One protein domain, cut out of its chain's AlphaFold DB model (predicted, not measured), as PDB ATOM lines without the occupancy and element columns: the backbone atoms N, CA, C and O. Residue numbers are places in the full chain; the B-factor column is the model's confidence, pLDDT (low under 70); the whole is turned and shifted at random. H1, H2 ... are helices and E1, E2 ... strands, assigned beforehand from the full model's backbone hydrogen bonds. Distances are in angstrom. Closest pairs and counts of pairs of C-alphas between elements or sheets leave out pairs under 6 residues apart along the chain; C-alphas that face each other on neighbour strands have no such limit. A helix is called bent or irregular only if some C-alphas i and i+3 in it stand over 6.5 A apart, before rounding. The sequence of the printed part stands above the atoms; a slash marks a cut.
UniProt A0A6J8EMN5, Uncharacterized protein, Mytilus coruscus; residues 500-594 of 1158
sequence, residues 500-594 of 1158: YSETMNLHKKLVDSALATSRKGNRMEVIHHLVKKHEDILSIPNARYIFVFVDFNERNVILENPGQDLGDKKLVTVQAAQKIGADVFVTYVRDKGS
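What this domain is: This is residues 500 to 594 of the 1158 residues of an uncharacterized protein of Mytilus coruscus (UniProt A0A6J8EMN5). Two parallel strands side by side, E2 and E3, run through the middle as a narrow ribbon, with helix H3 packed over one face and helix H1 beyond the other, nearer E2. Strand E1 runs beside H1, and the short helix H2 packs beside H3. At one end of the longest axis the loop of residues 517 to 522 sticks out; at the other lies a long stretch with no named element, residues 552 to 566. The printed part has 95 residues, with three named helices and three named strands in the order H1, E1, H2, E2, H3, E3; the class is mixed, helices and strands. It is compact, with a radius of gyration of the C-alphas of 14.0 A, and flat in outline, spanning 44 by 33 by 18 A.

Where its parts are: H1 is residues 501 to 516, from C-alpha 501 at (-24.681, -49.622, 28.865), 23.2 A long. It is irregular: C-alphas 502 and 505 are 7.1 A apart. E1 is residues 525 to 530, 16.5 A, and H2 is residues 534 to 539, 9.8 A. E2, residues 543 to 551, measures 21.4 A, beginning at C-alpha 543 at (-20.422, -32.404, 39.107). H3 is residues 567 to 579, 18.6 A. E3 is residues 583 to 589, 19.2 A, ending at C-alpha 589 at (-23.221, -39.750, 19.163).

How they stand to each other: The closest C-alphas of H1 and E1 are those of Lys 508 and His 528, 6.5 A apart; those of H1 and E2 are His 507 and Phe 549, 7.0 A. H1 is apart from H2, H3 and E3. E1 pairs with no named strand, but E1 and E2 are near each other, with 9 pairs of C-alphas within 10 A. H2 and H3 touch, closest at the C-alphas of Ile 537 and Thr 573, 6.0 A, with a shallow tilt of 24 degrees, the same way. E2 and E3 are parallel neighbours, their directions 21 degrees apart; N 548 and O 585, 2.8 A, and N 587 and O 548, 2.8 A, are within hydrogen-bond range. E2, H3 and E3 form a strand-helix-strand unit, two parallel neighbour strands with a helix between them along the chain, and its crossover is right-handed. The closest C-alphas of E2 and H3 are those of Ile 546 and Ala 577, 6.9 A; those of H3 and E3 are Gln 578 and Val 584, 6.3 A. In H3 every O i to N i+4 pair is within hydrogen-bond range; in H1 10 of 12 are, and in H2 0 of 2, beside 3 of 3 O i to N i+3 pairs.

The domain as a whole: The two C-alphas farthest apart are those of Lys 520 and Gly 563, 44.8 A. The printed part has no cut. The link from E2 to H3 is long, with 15 residues. The mean pLDDT of the printed part is 81.3; residues 519 to 522, 553 to 567 and 591 to 594 are under 70.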
ATOM      1  N   TYR A 500     -27.384 -45.865  27.508       91.06
ATOM      2  CA  TYR A 500     -27.134 -47.248  27.112       91.06
ATOM      3  C   TYR A 500     -25.829 -47.755  27.733       91.06
ATOM      4  O   TYR A 500     -24.826 -47.037  27.804       91.06
ATOM      5  N   SER A 501     -25.851 -48.990  28.239       90.69
ATOM      6  CA  SER A 501     -24.681 -49.622  28.865       90.69
ATOM      7  C   SER A 501     -23.571 -49.907  27.858       90.69
ATOM      8  O   SER A 501     -22.394 -49.904  28.210       90.69
ATOM      9  N   GLU A 502     -23.955 -50.140  26.609       89.94
ATOM     10  CA  GLU A 502     -23.097 -50.566  25.511       89.94
ATOM     11  C   GLU A 502     -22.172 -49.422  25.062       89.94
ATOM     12  O   GLU A 502     -20.984 -49.634  24.822       89.94
ATOM     13  N   THR A 503     -22.690 -48.189  25.028       89.00
ATOM     14  CA  THR A 503     -21.969 -46.979  24.588       89.00
ATOM     15  C   THR A 503     -21.290 -46.230  25.735       89.00
ATOM     16  O   THR A 503     -20.403 -45.403  25.521       89.00
ATOM     17  N   MET A 504     -21.626 -46.557  26.981       91.00
ATOM     18  CA  MET A 504     -21.121 -45.881  28.179       91.00
ATOM     19  C   MET A 504     -19.580 -45.845  28.263       91.00
ATOM     20  O   MET A 504     -18.998 -44.798  28.559       91.00
ATOM     21  N   ASN A 505     -18.894 -46.948  27.937       90.00
ATOM     22  CA  ASN A 505     -17.424 -46.987  27.932       90.00
ATOM     23  C   ASN A 505     -16.813 -46.109  26.829       90.00
ATOM     24  O   ASN A 505     -15.734 -45.546  27.018       90.00
ATOM     25  N   LEU A 506     -17.496 -45.982  25.688       89.75
ATOM     26  CA  LEU A 506     -17.080 -45.112  24.591       89.75
ATOM     27  C   LEU A 506     -17.206 -43.641  25.003       89.75
ATOM     28  O   LEU A 506     -16.242 -42.890  24.875       89.75
ATOM     29  N   HIS A 507     -18.348 -43.248  25.570       94.31
ATOM     30  CA  HIS A 507     -18.586 -41.881  26.046       94.31
ATOM     31  C   HIS A 507     -17.573 -41.452  27.100       94.31
ATOM     32  O   HIS A 507     -17.009 -40.360  27.014       94.31
ATOM     33  N   LYS A 508     -17.278 -42.342  28.056       92.56
ATOM     34  CA  LYS A 508     -16.246 -42.095  29.061       92.56
ATOM     35  C   LYS A 508     -14.878 -41.871  28.411       92.56
ATOM     36  O   LYS A 508     -14.247 -40.856  28.681       92.56
ATOM     37  N   LYS A 509     -14.458 -42.752  27.494       90.81
ATOM     38  CA  LYS A 509     -13.184 -42.610  26.766       90.81
ATOM     39  C   LYS A 509     -13.108 -41.317  25.956       90.81
ATOM     40  O   LYS A 509     -12.033 -40.726  25.893       90.81
ATOM     41  N   LEU A 510     -14.207 -40.866  25.349       89.62
ATOM     42  CA  LEU A 510     -14.246 -39.609  24.594       89.62
ATOM     43  C   LEU A 510     -13.977 -38.404  25.503       89.62
ATOM     44  O   LEU A 510     -13.138 -37.565  25.174       89.62
ATOM     45  N   VAL A 511     -14.634 -38.349  26.663       91.94
ATOM     46  CA  VAL A 511     -14.444 -37.261  27.633       91.94
ATOM     47  C   VAL A 511     -13.073 -37.342  28.307       91.94
ATOM     48  O   VAL A 511     -12.393 -36.322  28.400       91.94
ATOM     49  N   ASP A 512     -12.616 -38.536  28.691       90.00
ATOM     50  CA  ASP A 512     -11.270 -38.756  29.240       90.00
ATOM     51  C   ASP A 512     -10.189 -38.298  28.247       90.00
ATOM     52  O   ASP A 512      -9.232 -37.624  28.631       90.00
ATOM     53  N   SER A 513     -10.359 -38.608  26.957       86.50
ATOM     54  CA  SER A 513      -9.416 -38.210  25.901       86.50
ATOM     55  C   SER A 513      -9.423 -36.699  25.669       86.50
ATOM     56  O   SER A 513      -8.360 -36.093  25.532       86.50
ATOM     57  N   ALA A 514     -10.605 -36.070  25.680       84.00
ATOM     58  CA  ALA A 514     -10.731 -34.618  25.584       84.00
ATOM     59  C   ALA A 514     -10.039 -33.921  26.768       84.00
ATOM     60  O   ALA A 514      -9.261 -32.987  26.574       84.00
ATOM     61  N   LEU A 515     -10.236 -34.421  27.989       84.44
ATOM     62  CA  LEU A 515      -9.630 -33.850  29.193       84.44
ATOM     63  C   LEU A 515      -8.120 -34.110  29.284       84.44
ATOM     64  O   LEU A 515      -7.387 -33.228  29.729       84.44
ATOM     65  N   ALA A 516      -7.626 -35.255  28.800       81.56
ATOM     66  CA  ALA A 516      -6.194 -35.581  28.778       81.56
ATOM     67  C   ALA A 516      -5.358 -34.607  27.926       81.56
ATOM     68  O   ALA A 516      -4.158 -34.448  28.156       81.56
ATOM     69  N   THR A 517      -5.978 -33.932  26.955       77.62
ATOM     70  CA  THR A 517      -5.293 -32.963  26.083       77.62
ATOM     71  C   THR A 517      -5.157 -31.568  26.704       77.62
ATOM     72  O   THR A 517      -4.337 -30.767  26.248       77.62
ATOM     73  N   SER A 518      -5.870 -31.289  27.801       75.06
ATOM     74  CA  SER A 518      -5.762 -30.029  28.539       75.06
ATOM     75  C   SER A 518      -4.515 -30.022  29.437       75.06
ATOM     76  O   SER A 518      -4.469 -30.642  30.496       75.06
ATOM     77  N   ARG A 519      -3.452 -29.324  29.008       56.19
ATOM     78  CA  ARG A 519      -2.112 -29.350  29.644       56.19
ATOM     79  C   ARG A 519      -1.953 -28.556  30.952       56.19
ATOM     80  O   ARG A 519      -0.837 -28.498  31.465       56.19
ATOM     81  N   LYS A 520      -2.992 -27.939  31.520       51.25
ATOM     82  CA  LYS A 520      -2.846 -27.124  32.743       51.25
ATOM     83  C   LYS A 520      -3.999 -27.315  33.731       51.25
ATOM     84  O   LYS A 520      -5.130 -26.964  33.428       51.25
ATOM     85  N   GLY A 521      -3.641 -27.737  34.946       50.03
ATOM     86  CA  GLY A 521      -4.400 -27.494  36.177       50.03
ATOM     87  C   GLY A 521      -5.380 -28.599  36.569       50.03
ATOM     88  O   GLY A 521      -6.416 -28.742  35.943       50.03
ATOM     89  N   ASN A 522      -5.048 -29.319  37.648       56.16
ATOM     90  CA  ASN A 522      -5.874 -30.261  38.417       56.16
ATOM     91  C   ASN A 522      -6.654 -31.301  37.598       56.16
ATOM     92  O   ASN A 522      -7.682 -30.995  37.007       56.16
ATOM     93  N   ARG A 523      -6.201 -32.565  37.648       72.25
ATOM     94  CA  ARG A 523      -6.929 -33.725  37.104       72.25
ATOM     95  C   ARG A 523      -8.376 -33.702  37.611       72.25
ATOM     96  O   ARG A 523      -8.627 -34.052  38.761       72.25
ATOM     97  N   MET A 524      -9.305 -33.252  36.771       87.06
ATOM     98  CA  MET A 524     -10.730 -33.363  37.053       87.06
ATOM     99  C   MET A 524     -11.092 -34.839  37.011       87.06
ATOM    100  O   MET A 524     -10.785 -35.535  36.044       87.06
ATOM    101  N   GLU A 525     -11.716 -35.322  38.077       92.75
ATOM    102  CA  GLU A 525     -12.210 -36.690  38.126       92.75
ATOM    103  C   GLU A 525     -13.407 -36.826  37.176       92.75
ATOM    104  O   GLU A 525     -14.371 -36.059  37.274       92.75
ATOM    105  N   VAL A 526     -13.334 -37.790  36.257       94.31
ATOM    106  CA  VAL A 526     -14.425 -38.122  35.335       94.31
ATOM    107  C   VAL A 526     -15.253 -39.250  35.937       94.31
ATOM    108  O   VAL A 526     -14.804 -40.396  36.026       94.31
ATOM    109  N   ILE A 527     -16.473 -38.922  36.350       95.12
ATOM    110  CA  ILE A 527     -17.453 -39.876  36.870       95.12
ATOM    111  C   ILE A 527     -18.420 -40.219  35.743       95.12
ATOM    112  O   ILE A 527     -18.943 -39.334  35.076       95.12
ATOM    113  N   HIS A 528     -18.687 -41.500  35.531       96.12
ATOM    114  CA  HIS A 528     -19.694 -41.943  34.572       96.12
ATOM    115  C   HIS A 528     -20.958 -42.379  35.315       96.12
ATOM    116  O   HIS A 528     -20.852 -43.018  36.361       96.12
ATOM    117  N   HIS A 529     -22.133 -42.014  34.801       97.06
ATOM    118  CA  HIS A 529     -23.423 -42.402  35.369       97.06
ATOM    119  C   HIS A 529     -24.396 -42.835  34.265       97.06
ATOM    120  O   HIS A 529     -24.567 -42.156  33.251       97.06
ATOM    121  N   LEU A 530     -25.029 -43.992  34.453       96.62
ATOM    122  CA  LEU A 530     -25.918 -44.616  33.473       96.62
ATOM    123  C   LEU A 530     -27.376 -44.429  33.901       96.62
ATOM    124  O   LEU A 530     -27.778 -44.924  34.949       96.62
ATOM    125  N   VAL A 531     -28.171 -43.749  33.075       96.06
ATOM    126  CA  VAL A 531     -29.590 -43.479  33.344       96.06
ATOM    127  C   VAL A 531     -30.450 -44.514  32.620       96.06
ATOM    128  O   VAL A 531     -30.722 -44.373  31.427       96.06
ATOM    129  N   LYS A 532     -30.890 -45.562  33.327       92.38
ATOM    130  CA  LYS A 532     -31.778 -46.610  32.779       92.38
ATOM    131  C   LYS A 532     -33.254 -46.288  33.034       92.38
ATOM    132  O   LYS A 532     -34.130 -46.578  32.208       92.38
ATOM    133  N   LYS A 533     -33.546 -45.698  34.192       92.94
ATOM    134  CA  LYS A 533     -34.888 -45.339  34.665       92.94
ATOM    135  C   LYS A 533     -34.901 -43.904  35.189       92.94
ATOM    136  O   LYS A 533     -33.851 -43.316  35.428       92.94
ATOM    137  N   HIS A 534     -36.088 -43.318  35.347       90.31
ATOM    138  CA  HIS A 534     -36.185 -41.925  35.786       90.31
ATOM    139  C   HIS A 534     -35.700 -41.727  37.233       90.31
ATOM    140  O   HIS A 534     -35.260 -40.640  37.589       90.31
ATOM    141  N   GLU A 535     -35.729 -42.767  38.066       92.56
ATOM    142  CA  GLU A 535     -35.212 -42.722  39.436       92.56
ATOM    143  C   GLU A 535     -33.689 -42.539  39.470       92.56
ATOM    144  O   GLU A 535     -33.172 -41.886  40.375       92.56
ATOM    145  N   ASP A 536     -32.977 -43.027  38.446       93.81
ATOM    146  CA  ASP A 536     -31.522 -42.888  38.334       93.81
ATOM    147  C   ASP A 536     -31.109 -41.415  38.165       93.81
ATOM    148  O   ASP A 536     -29.982 -41.042  38.500       93.81
ATOM    149  N   ILE A 537     -32.029 -40.554  37.709       95.00
ATOM    150  CA  ILE A 537     -31.825 -39.105  37.561       95.00
ATOM    151  C   ILE A 537     -31.589 -38.443  38.927       95.00
ATOM    152  O   ILE A 537     -30.772 -37.533  39.043       95.00
ATOM    153  N   LEU A 538     -32.235 -38.938  39.988       93.81
ATOM    154  CA  LEU A 538     -32.039 -38.426  41.351       93.81
ATOM    155  C   LEU A 538     -30.653 -38.769  41.918       93.81
ATOM    156  O   LEU A 538     -30.226 -38.170  42.899       93.81
ATOM    157  N   SER A 539     -29.961 -39.732  41.304       94.62
ATOM    158  CA  SER A 539     -28.621 -40.175  41.700       94.62
ATOM    159  C   SER A 539     -27.497 -39.588  40.842       94.62
ATOM    160  O   SER A 539     -26.349 -40.002  40.990       94.62
ATOM    161  N   ILE A 540     -27.803 -38.622  39.962       96.00
ATOM    162  CA  ILE A 540     -26.787 -37.920  39.171       96.00
ATOM    163  C   ILE A 540     -25.781 -37.245  40.127       96.00
ATOM    164  O   ILE A 540     -26.184 -36.437  40.965       96.00
ATOM    165  N   PRO A 541     -24.473 -37.548  40.019       93.88
ATOM    166  CA  PRO A 541     -23.451 -36.951  40.873       93.88
ATOM    167  C   PRO A 541     -23.375 -35.423  40.740       93.88
ATOM    168  O   PRO A 541     -23.455 -34.881  39.637       93.88
ATOM    169  N   ASN A 542     -23.107 -34.733  41.854       93.69
ATOM    170  CA  ASN A 542     -22.908 -33.278  41.893       93.69
ATOM    171  C   ASN A 542     -21.579 -32.871  41.238       93.69
ATOM    172  O   ASN A 542     -20.578 -32.627  41.919       93.69
ATOM    173  N   ALA A 543     -21.566 -32.804  39.912       95.25
ATOM    174  CA  ALA A 543     -20.422 -32.404  39.107       95.25
ATOM    175  C   ALA A 543     -20.608 -30.990  38.550       95.25
ATOM    176  O   ALA A 543     -21.706 -30.600  38.164       95.25
ATOM    177  N   ARG A 544     -19.516 -30.225  38.475       93.56
ATOM    178  CA  ARG A 544     -19.507 -28.881  37.883       93.56
ATOM    179  C   ARG A 544     -19.853 -28.902  36.393       93.56
ATOM    180  O   ARG A 544     -20.525 -27.993  35.918       93.56
ATOM    181  N   TYR A 545     -19.402 -29.936  35.686       94.94
ATOM    182  CA  TYR A 545     -19.663 -30.137  34.264       94.94
ATOM    183  C   TYR A 545     -20.379 -31.468  34.059       94.94
ATOM    184  O   TYR A 545     -19.906 -32.495  34.549       94.94
ATOM    185  N   ILE A 546     -21.493 -31.463  33.327       96.81
ATOM    186  CA  ILE A 546     -22.257 -32.674  33.011       96.81
ATOM    187  C   ILE A 546     -22.368 -32.815  31.493       96.81
ATOM    188  O   ILE A 546     -22.968 -31.974  30.830       96.81
ATOM    189  N   PHE A 547     -21.809 -33.890  30.940       96.31
ATOM    190  CA  PHE A 547     -21.939 -34.260  29.533       96.31
ATOM    191  C   PHE A 547     -23.033 -35.311  29.378       96.31
ATOM    192  O   PHE A 547     -22.876 -36.438  29.840       96.31
ATOM    193  N   VAL A 548     -24.133 -34.958  28.724       96.12
ATOM    194  CA  VAL A 548     -25.264 -35.847  28.453       96.12
ATOM    195  C   VAL A 548     -25.132 -36.405  27.049       96.12
ATOM    196  O   VAL A 548     -25.388 -35.704  26.075       96.12
ATOM    197  N   PHE A 549     -24.732 -37.667  26.942       94.69
ATOM    198  CA  PHE A 549     -24.585 -38.341  25.663       94.69
ATOM    199  C   PHE A 549     -25.913 -38.927  25.198       94.69
ATOM    200  O   PHE A 549     -26.497 -39.776  25.871       94.69
ATOM    201  N   VAL A 550     -26.381 -38.475  24.039       90.38
ATOM    202  CA  VAL A 550     -27.615 -38.931  23.407       90.38
ATOM    203  C   VAL A 550     -27.256 -39.743  22.168       90.38
ATOM    204  O   VAL A 550     -26.946 -39.189  21.113       90.38
ATOM    205  N   ASP A 551     -27.317 -41.066  22.305       84.69
ATOM    206  CA  ASP A 551     -27.130 -41.982  21.179       84.69
ATOM    207  C   ASP A 551     -28.315 -41.907  20.211       84.69
ATOM    208  O   ASP A 551     -29.484 -41.828  20.635       84.69
ATOM    209  N   PHE A 552     -28.005 -41.952  18.913       76.44
ATOM    210  CA  PHE A 552     -29.004 -42.068  17.853       76.44
ATOM    211  C   PHE A 552     -29.756 -43.398  17.977       76.44
ATOM    212  O   PHE A 552     -29.158 -44.469  17.981       76.44
ATOM    213  N   ASN A 553     -31.084 -43.319  18.060       63.66
ATOM    214  CA  ASN A 553     -31.968 -44.476  17.929       63.66
ATOM    215  C   ASN A 553     -32.222 -44.759  16.433       63.66
ATOM    216  O   ASN A 553     -32.172 -43.835  15.621       63.66
ATOM    217  N   GLU A 554     -32.584 -45.995  16.081       56.84
ATOM    218  CA  GLU A 554     -32.976 -46.458  14.735       56.84
ATOM    219  C   GLU A 554     -34.039 -45.571  14.058       56.84
ATOM    220  O   GLU A 554     -34.161 -45.557  12.836       56.84
ATOM    221  N   ARG A 555     -34.797 -44.792  14.841       52.78
ATOM    222  CA  ARG A 555     -35.844 -43.881  14.356       52.78
ATOM    223  C   ARG A 555     -35.352 -42.497  13.914       52.78
ATOM    224  O   ARG A 555     -36.169 -41.713  13.450       52.78
ATOM    225  N   ASN A 556     -34.066 -42.161  14.063       55.06
ATOM    226  CA  ASN A 556     -33.487 -40.849  13.711       55.06
ATOM    227  C   ASN A 556     -34.147 -39.617  14.380       55.06
ATOM    228  O   ASN A 556     -33.949 -38.493  13.922       55.06
ATOM    229  N   VAL A 557     -34.899 -39.788  15.476       53.78
ATOM    230  CA  VAL A 557     -35.494 -38.678  16.244       53.78
ATOM    231  C   VAL A 557     -34.670 -38.423  17.504       53.78
ATOM    232  O   VAL A 557     -34.357 -39.341  18.263       53.78
ATOM    233  N   ILE A 558     -34.270 -37.165  17.692       55.50
ATOM    234  CA  ILE A 558     -33.180 -36.777  18.596       55.50
ATOM    235  C   ILE A 558     -33.693 -36.464  20.017       55.50
ATOM    236  O   ILE A 558     -33.007 -36.762  20.995       55.50
ATOM    237  N   LEU A 559     -34.930 -35.970  20.138       52.78
ATOM    238  CA  LEU A 559     -35.699 -35.781  21.374       52.78
ATOM    239  C   LEU A 559     -37.187 -35.917  20.987       52.78
ATOM    240  O   LEU A 559     -37.709 -35.048  20.292       52.78
ATOM    241  N   GLU A 560     -37.844 -37.034  21.312       52.53
ATOM    242  CA  GLU A 560     -39.277 -37.218  21.005       52.53
ATOM    243  C   GLU A 560     -40.147 -36.257  21.851       52.53
ATOM    244  O   GLU A 560     -39.716 -35.768  22.898       52.53
ATOM    245  N   ASN A 561     -41.371 -35.973  21.384       44.41
ATOM    246  CA  ASN A 561     -42.396 -35.239  22.141       44.41
ATOM    247  C   ASN A 561     -42.641 -35.910  23.516       44.41
ATOM    248  O   ASN A 561     -42.521 -37.134  23.574       44.41
ATOM    249  N   PRO A 562     -43.043 -35.160  24.568       44.16
ATOM    250  CA  PRO A 562     -43.157 -35.613  25.966       44.16
ATOM    251  C   PRO A 562     -44.290 -36.639  26.248       44.16
ATOM    252  O   PRO A 562     -45.069 -36.491  27.187       44.16
ATOM    253  N   GLY A 563     -44.459 -37.635  25.379       45.19
ATOM    254  CA  GLY A 563     -45.478 -38.682  25.460       45.19
ATOM    255  C   GLY A 563     -45.014 -40.040  24.925       45.19
ATOM    256  O   GLY A 563     -45.852 -40.913  24.702       45.19
ATOM    257  N   GLN A 564     -43.708 -40.229  24.689       51.97
ATOM    258  CA  GLN A 564     -43.109 -41.520  24.325       51.97
ATOM    259  C   GLN A 564     -41.986 -41.875  25.319       51.97
ATOM    260  O   GLN A 564     -41.062 -41.096  25.535       51.97
ATOM    261  N   ASP A 565     -42.052 -43.084  25.897       54.66
ATOM    262  CA  ASP A 565     -41.309 -43.553  27.090       54.66
ATOM    263  C   ASP A 565     -39.773 -43.343  27.117       54.66
ATOM    264  O   ASP A 565     -39.150 -43.462  28.182       54.66
ATOM    265  N   LEU A 566     -39.127 -43.073  25.975       52.91
ATOM    266  CA  LEU A 566     -37.676 -42.854  25.863       52.91
ATOM    267  C   LEU A 566     -37.267 -41.393  25.608       52.91
ATOM    268  O   LEU A 566     -36.184 -41.003  26.059       52.91
ATOM    269  N   GLY A 567     -38.084 -40.590  24.917       58.84
ATOM    270  CA  GLY A 567     -37.817 -39.160  24.702       58.84
ATOM    271  C   GLY A 567     -37.866 -38.368  26.005       58.84
ATOM    272  O   GLY A 567     -36.966 -37.575  26.296       58.84
ATOM    273  N   ASP A 568     -38.850 -38.699  26.839       72.44
ATOM    274  CA  ASP A 568     -39.108 -38.070  28.133       72.44
ATOM    275  C   ASP A 568     -37.903 -38.205  29.066       72.44
ATOM    276  O   ASP A 568     -37.454 -37.225  29.657       72.44
ATOM    277  N   LYS A 569     -37.285 -39.391  29.123       84.25
ATOM    278  CA  LYS A 569     -36.125 -39.653  29.991       84.25
ATOM    279  C   LYS A 569     -34.935 -38.767  29.646       84.25
ATOM    280  O   LYS A 569     -34.298 -38.222  30.541       84.25
ATOM    281  N   LYS A 570     -34.622 -38.618  28.357       88.38
ATOM    282  CA  LYS A 570     -33.461 -37.842  27.901       88.38
ATOM    283  C   LYS A 570     -33.638 -36.359  28.212       88.38
ATOM    284  O   LYS A 570     -32.729 -35.738  28.764       88.38
ATOM    285  N   LEU A 571     -34.821 -35.817  27.921       87.12
ATOM    286  CA  LEU A 571     -35.148 -34.419  28.188       87.12
ATOM    287  C   LEU A 571     -35.199 -34.123  29.694       87.12
ATOM    288  O   LEU A 571     -34.589 -33.151  30.146       87.12
ATOM    289  N   VAL A 572     -35.849 -34.988  30.480       90.88
ATOM    290  CA  VAL A 572     -35.931 -34.854  31.942       90.88
ATOM    291  C   VAL A 572     -34.542 -34.957  32.579       90.88
ATOM    292  O   VAL A 572     -34.246 -34.189  33.488       90.88
ATOM    293  N   THR A 573     -33.643 -35.812  32.072       93.81
ATOM    294  CA  THR A 573     -32.243 -35.880  32.532       93.81
ATOM    295  C   THR A 573     -31.473 -34.583  32.274       93.81
ATOM    296  O   THR A 573     -30.714 -34.143  33.137       93.81
ATOM    297  N   VAL A 574     -31.670 -33.934  31.120       93.62
ATOM    298  CA  VAL A 574     -31.030 -32.637  30.823       93.62
ATOM    299  C   VAL A 574     -31.569 -31.543  31.748       93.62
ATOM    300  O   VAL A 574     -30.785 -30.805  32.343       93.62
ATOM    301  N   GLN A 575     -32.890 -31.473  31.930       92.06
ATOM    302  CA  GLN A 575     -33.531 -30.507  32.831       92.06
ATOM    303  C   GLN A 575     -33.122 -30.725  34.297       92.06
ATOM    304  O   GLN A 575     -32.892 -29.770  35.037       92.06
ATOM    305  N   ALA A 576     -32.969 -31.982  34.710       93.00
ATOM    306  CA  ALA A 576     -32.461 -32.367  36.017       93.00
ATOM    307  C   ALA A 576     -31.019 -31.899  36.244       93.00
ATOM    308  O   ALA A 576     -30.739 -31.238  37.242       93.00
ATOM    309  N   ALA A 577     -30.121 -32.179  35.294       93.06
ATOM    310  CA  ALA A 577     -28.728 -31.738  35.341       93.06
ATOM    311  C   ALA A 577     -28.610 -30.202  35.410       93.06
ATOM    312  O   ALA A 577     -27.773 -29.674  36.143       93.06
ATOM    313  N   GLN A 578     -29.497 -29.483  34.715       91.19
ATOM    314  CA  GLN A 578     -29.590 -28.022  34.791       91.19
ATOM    315  C   GLN A 578     -30.082 -27.544  36.163       91.19
ATOM    316  O   GLN A 578     -29.525 -26.599  36.716       91.19
ATOM    317  N   LYS A 579     -31.090 -28.208  36.745       92.00
ATOM    318  CA  LYS A 579     -31.642 -27.858  38.065       92.00
ATOM    319  C   LYS A 579     -30.657 -28.114  39.216       92.00
ATOM    320  O   LYS A 579     -30.708 -27.412  40.222       92.00
ATOM    321  N   ILE A 580     -29.722 -29.055  39.045       92.38
ATOM    322  CA  ILE A 580     -28.577 -29.260  39.951       92.38
ATOM    323  C   ILE A 580     -27.623 -28.046  39.935       92.38
ATOM    324  O   ILE A 580     -26.917 -27.815  40.915       92.38
ATOM    325  N   GLY A 581     -27.643 -27.233  38.870       91.06
ATOM    326  CA  GLY A 581     -26.825 -26.026  38.703       91.06
ATOM    327  C   GLY A 581     -25.533 -26.243  37.910       91.06
ATOM    328  O   GLY A 581     -24.687 -25.351  37.873       91.06
ATOM    329  N   ALA A 582     -25.352 -27.422  37.306       92.81
ATOM    330  CA  ALA A 582     -24.156 -27.759  36.541       92.81
ATOM    331  C   ALA A 582     -24.142 -27.117  35.145       92.81
ATOM    332  O   ALA A 582     -25.188 -26.875  34.542       92.81
ATOM    333  N   ASP A 583     -22.947 -26.908  34.588       93.31
ATOM    334  CA  ASP A 583     -22.787 -26.587  33.168       93.31
ATOM    335  C   ASP A 583     -23.073 -27.862  32.347       93.31
ATOM    336  O   ASP A 583     -22.279 -28.810  32.356       93.31
ATOM    337  N   VAL A 584     -24.219 -27.895  31.656       94.50
ATOM    338  CA  VAL A 584     -24.681 -29.073  30.905       94.50
ATOM    339  C   VAL A 584     -24.313 -28.973  29.423       94.50
ATOM    340  O   VAL A 584     -24.651 -27.999  28.744       94.50
ATOM    341  N   PHE A 585     -23.664 -30.018  28.915       94.19
ATOM    342  CA  PHE A 585     -23.321 -30.211  27.509       94.19
ATOM    343  C   PHE A 585     -24.080 -31.417  26.977       94.19
ATOM    344  O   PHE A 585     -23.874 -32.530  27.453       94.19
ATOM    345  N   VAL A 586     -24.952 -31.220  25.993       93.25
ATOM    346  CA  VAL A 586     -25.646 -32.341  25.344       93.25
ATOM    347  C   VAL A 586     -24.854 -32.742  24.113       93.25
ATOM    348  O   VAL A 586     -24.630 -31.903  23.240       93.25
ATOM    349  N   THR A 587     -24.429 -34.001  24.062       89.69
ATOM    350  CA  THR A 587     -23.540 -34.543  23.036       89.69
ATOM    351  C   THR A 587     -24.238 -35.648  22.254       89.69
ATOM    352  O   THR A 587     -24.583 -36.682  22.819       89.69
ATOM    353  N   TYR A 588     -24.412 -35.468  20.950       86.81
ATOM    354  CA  TYR A 588     -25.023 -36.478  20.084       86.81
ATOM    355  C   TYR A 588     -23.961 -37.401  19.492       86.81
ATOM    356  O   TYR A 588     -22.978 -36.917  18.925       86.81
ATOM    357  N   VAL A 589     -24.164 -38.716  19.621       83.12
ATOM    358  CA  VAL A 589     -23.221 -39.750  19.163       83.12
ATOM    359  C   VAL A 589     -23.915 -40.704  18.201       83.12
ATOM    360  O   VAL A 589     -24.925 -41.327  18.527       83.12
ATOM    361  N   ARG A 590     -23.379 -40.790  16.977       78.06
ATOM    362  CA  ARG A 590     -23.903 -41.646  15.906       78.06
ATOM    363  C   ARG A 590     -23.073 -42.922  15.779       78.06
ATOM    364  O   ARG A 590     -21.864 -42.843  15.555       78.06
ATOM    365  N   ASP A 591     -23.738 -44.073  15.856       59.41
ATOM    366  CA  ASP A 591     -23.126 -45.380  15.611       59.41
ATOM    367  C   ASP A 591     -23.138 -45.741  14.108       59.41
ATOM    368  O   ASP A 591     -24.073 -45.412  13.365       59.41
ATOM    369  N   LYS A 592     -22.078 -46.419  13.649       49.16
ATOM    370  CA  LYS A 592     -21.811 -46.783  12.246       49.16
ATOM    371  C   LYS A 592     -22.820 -47.777  11.652       49.16
ATOM    372  O   LYS A 592     -22.831 -47.951  10.439       49.16
ATOM    373  N   GLY A 593     -23.667 -48.417  12.460       50.44
ATOM    374  CA  GLY A 593     -24.668 -49.385  11.984       50.44
ATOM    375  C   GLY A 593     -25.817 -48.794  11.147       50.44
ATOM    376  O   GLY A 593     -26.526 -49.538  10.476       50.44
ATOM    377  N   SER A 594     -26.004 -47.466  11.135       46.16
ATOM    378  CA  SER A 594     -27.129 -46.787  10.458       46.16
ATOM    379  C   SER A 594     -26.803 -46.335   9.017       46.16
ATOM    380  O   SER A 594     -26.702 -45.142   8.720       46.16
TER     381      SER A 594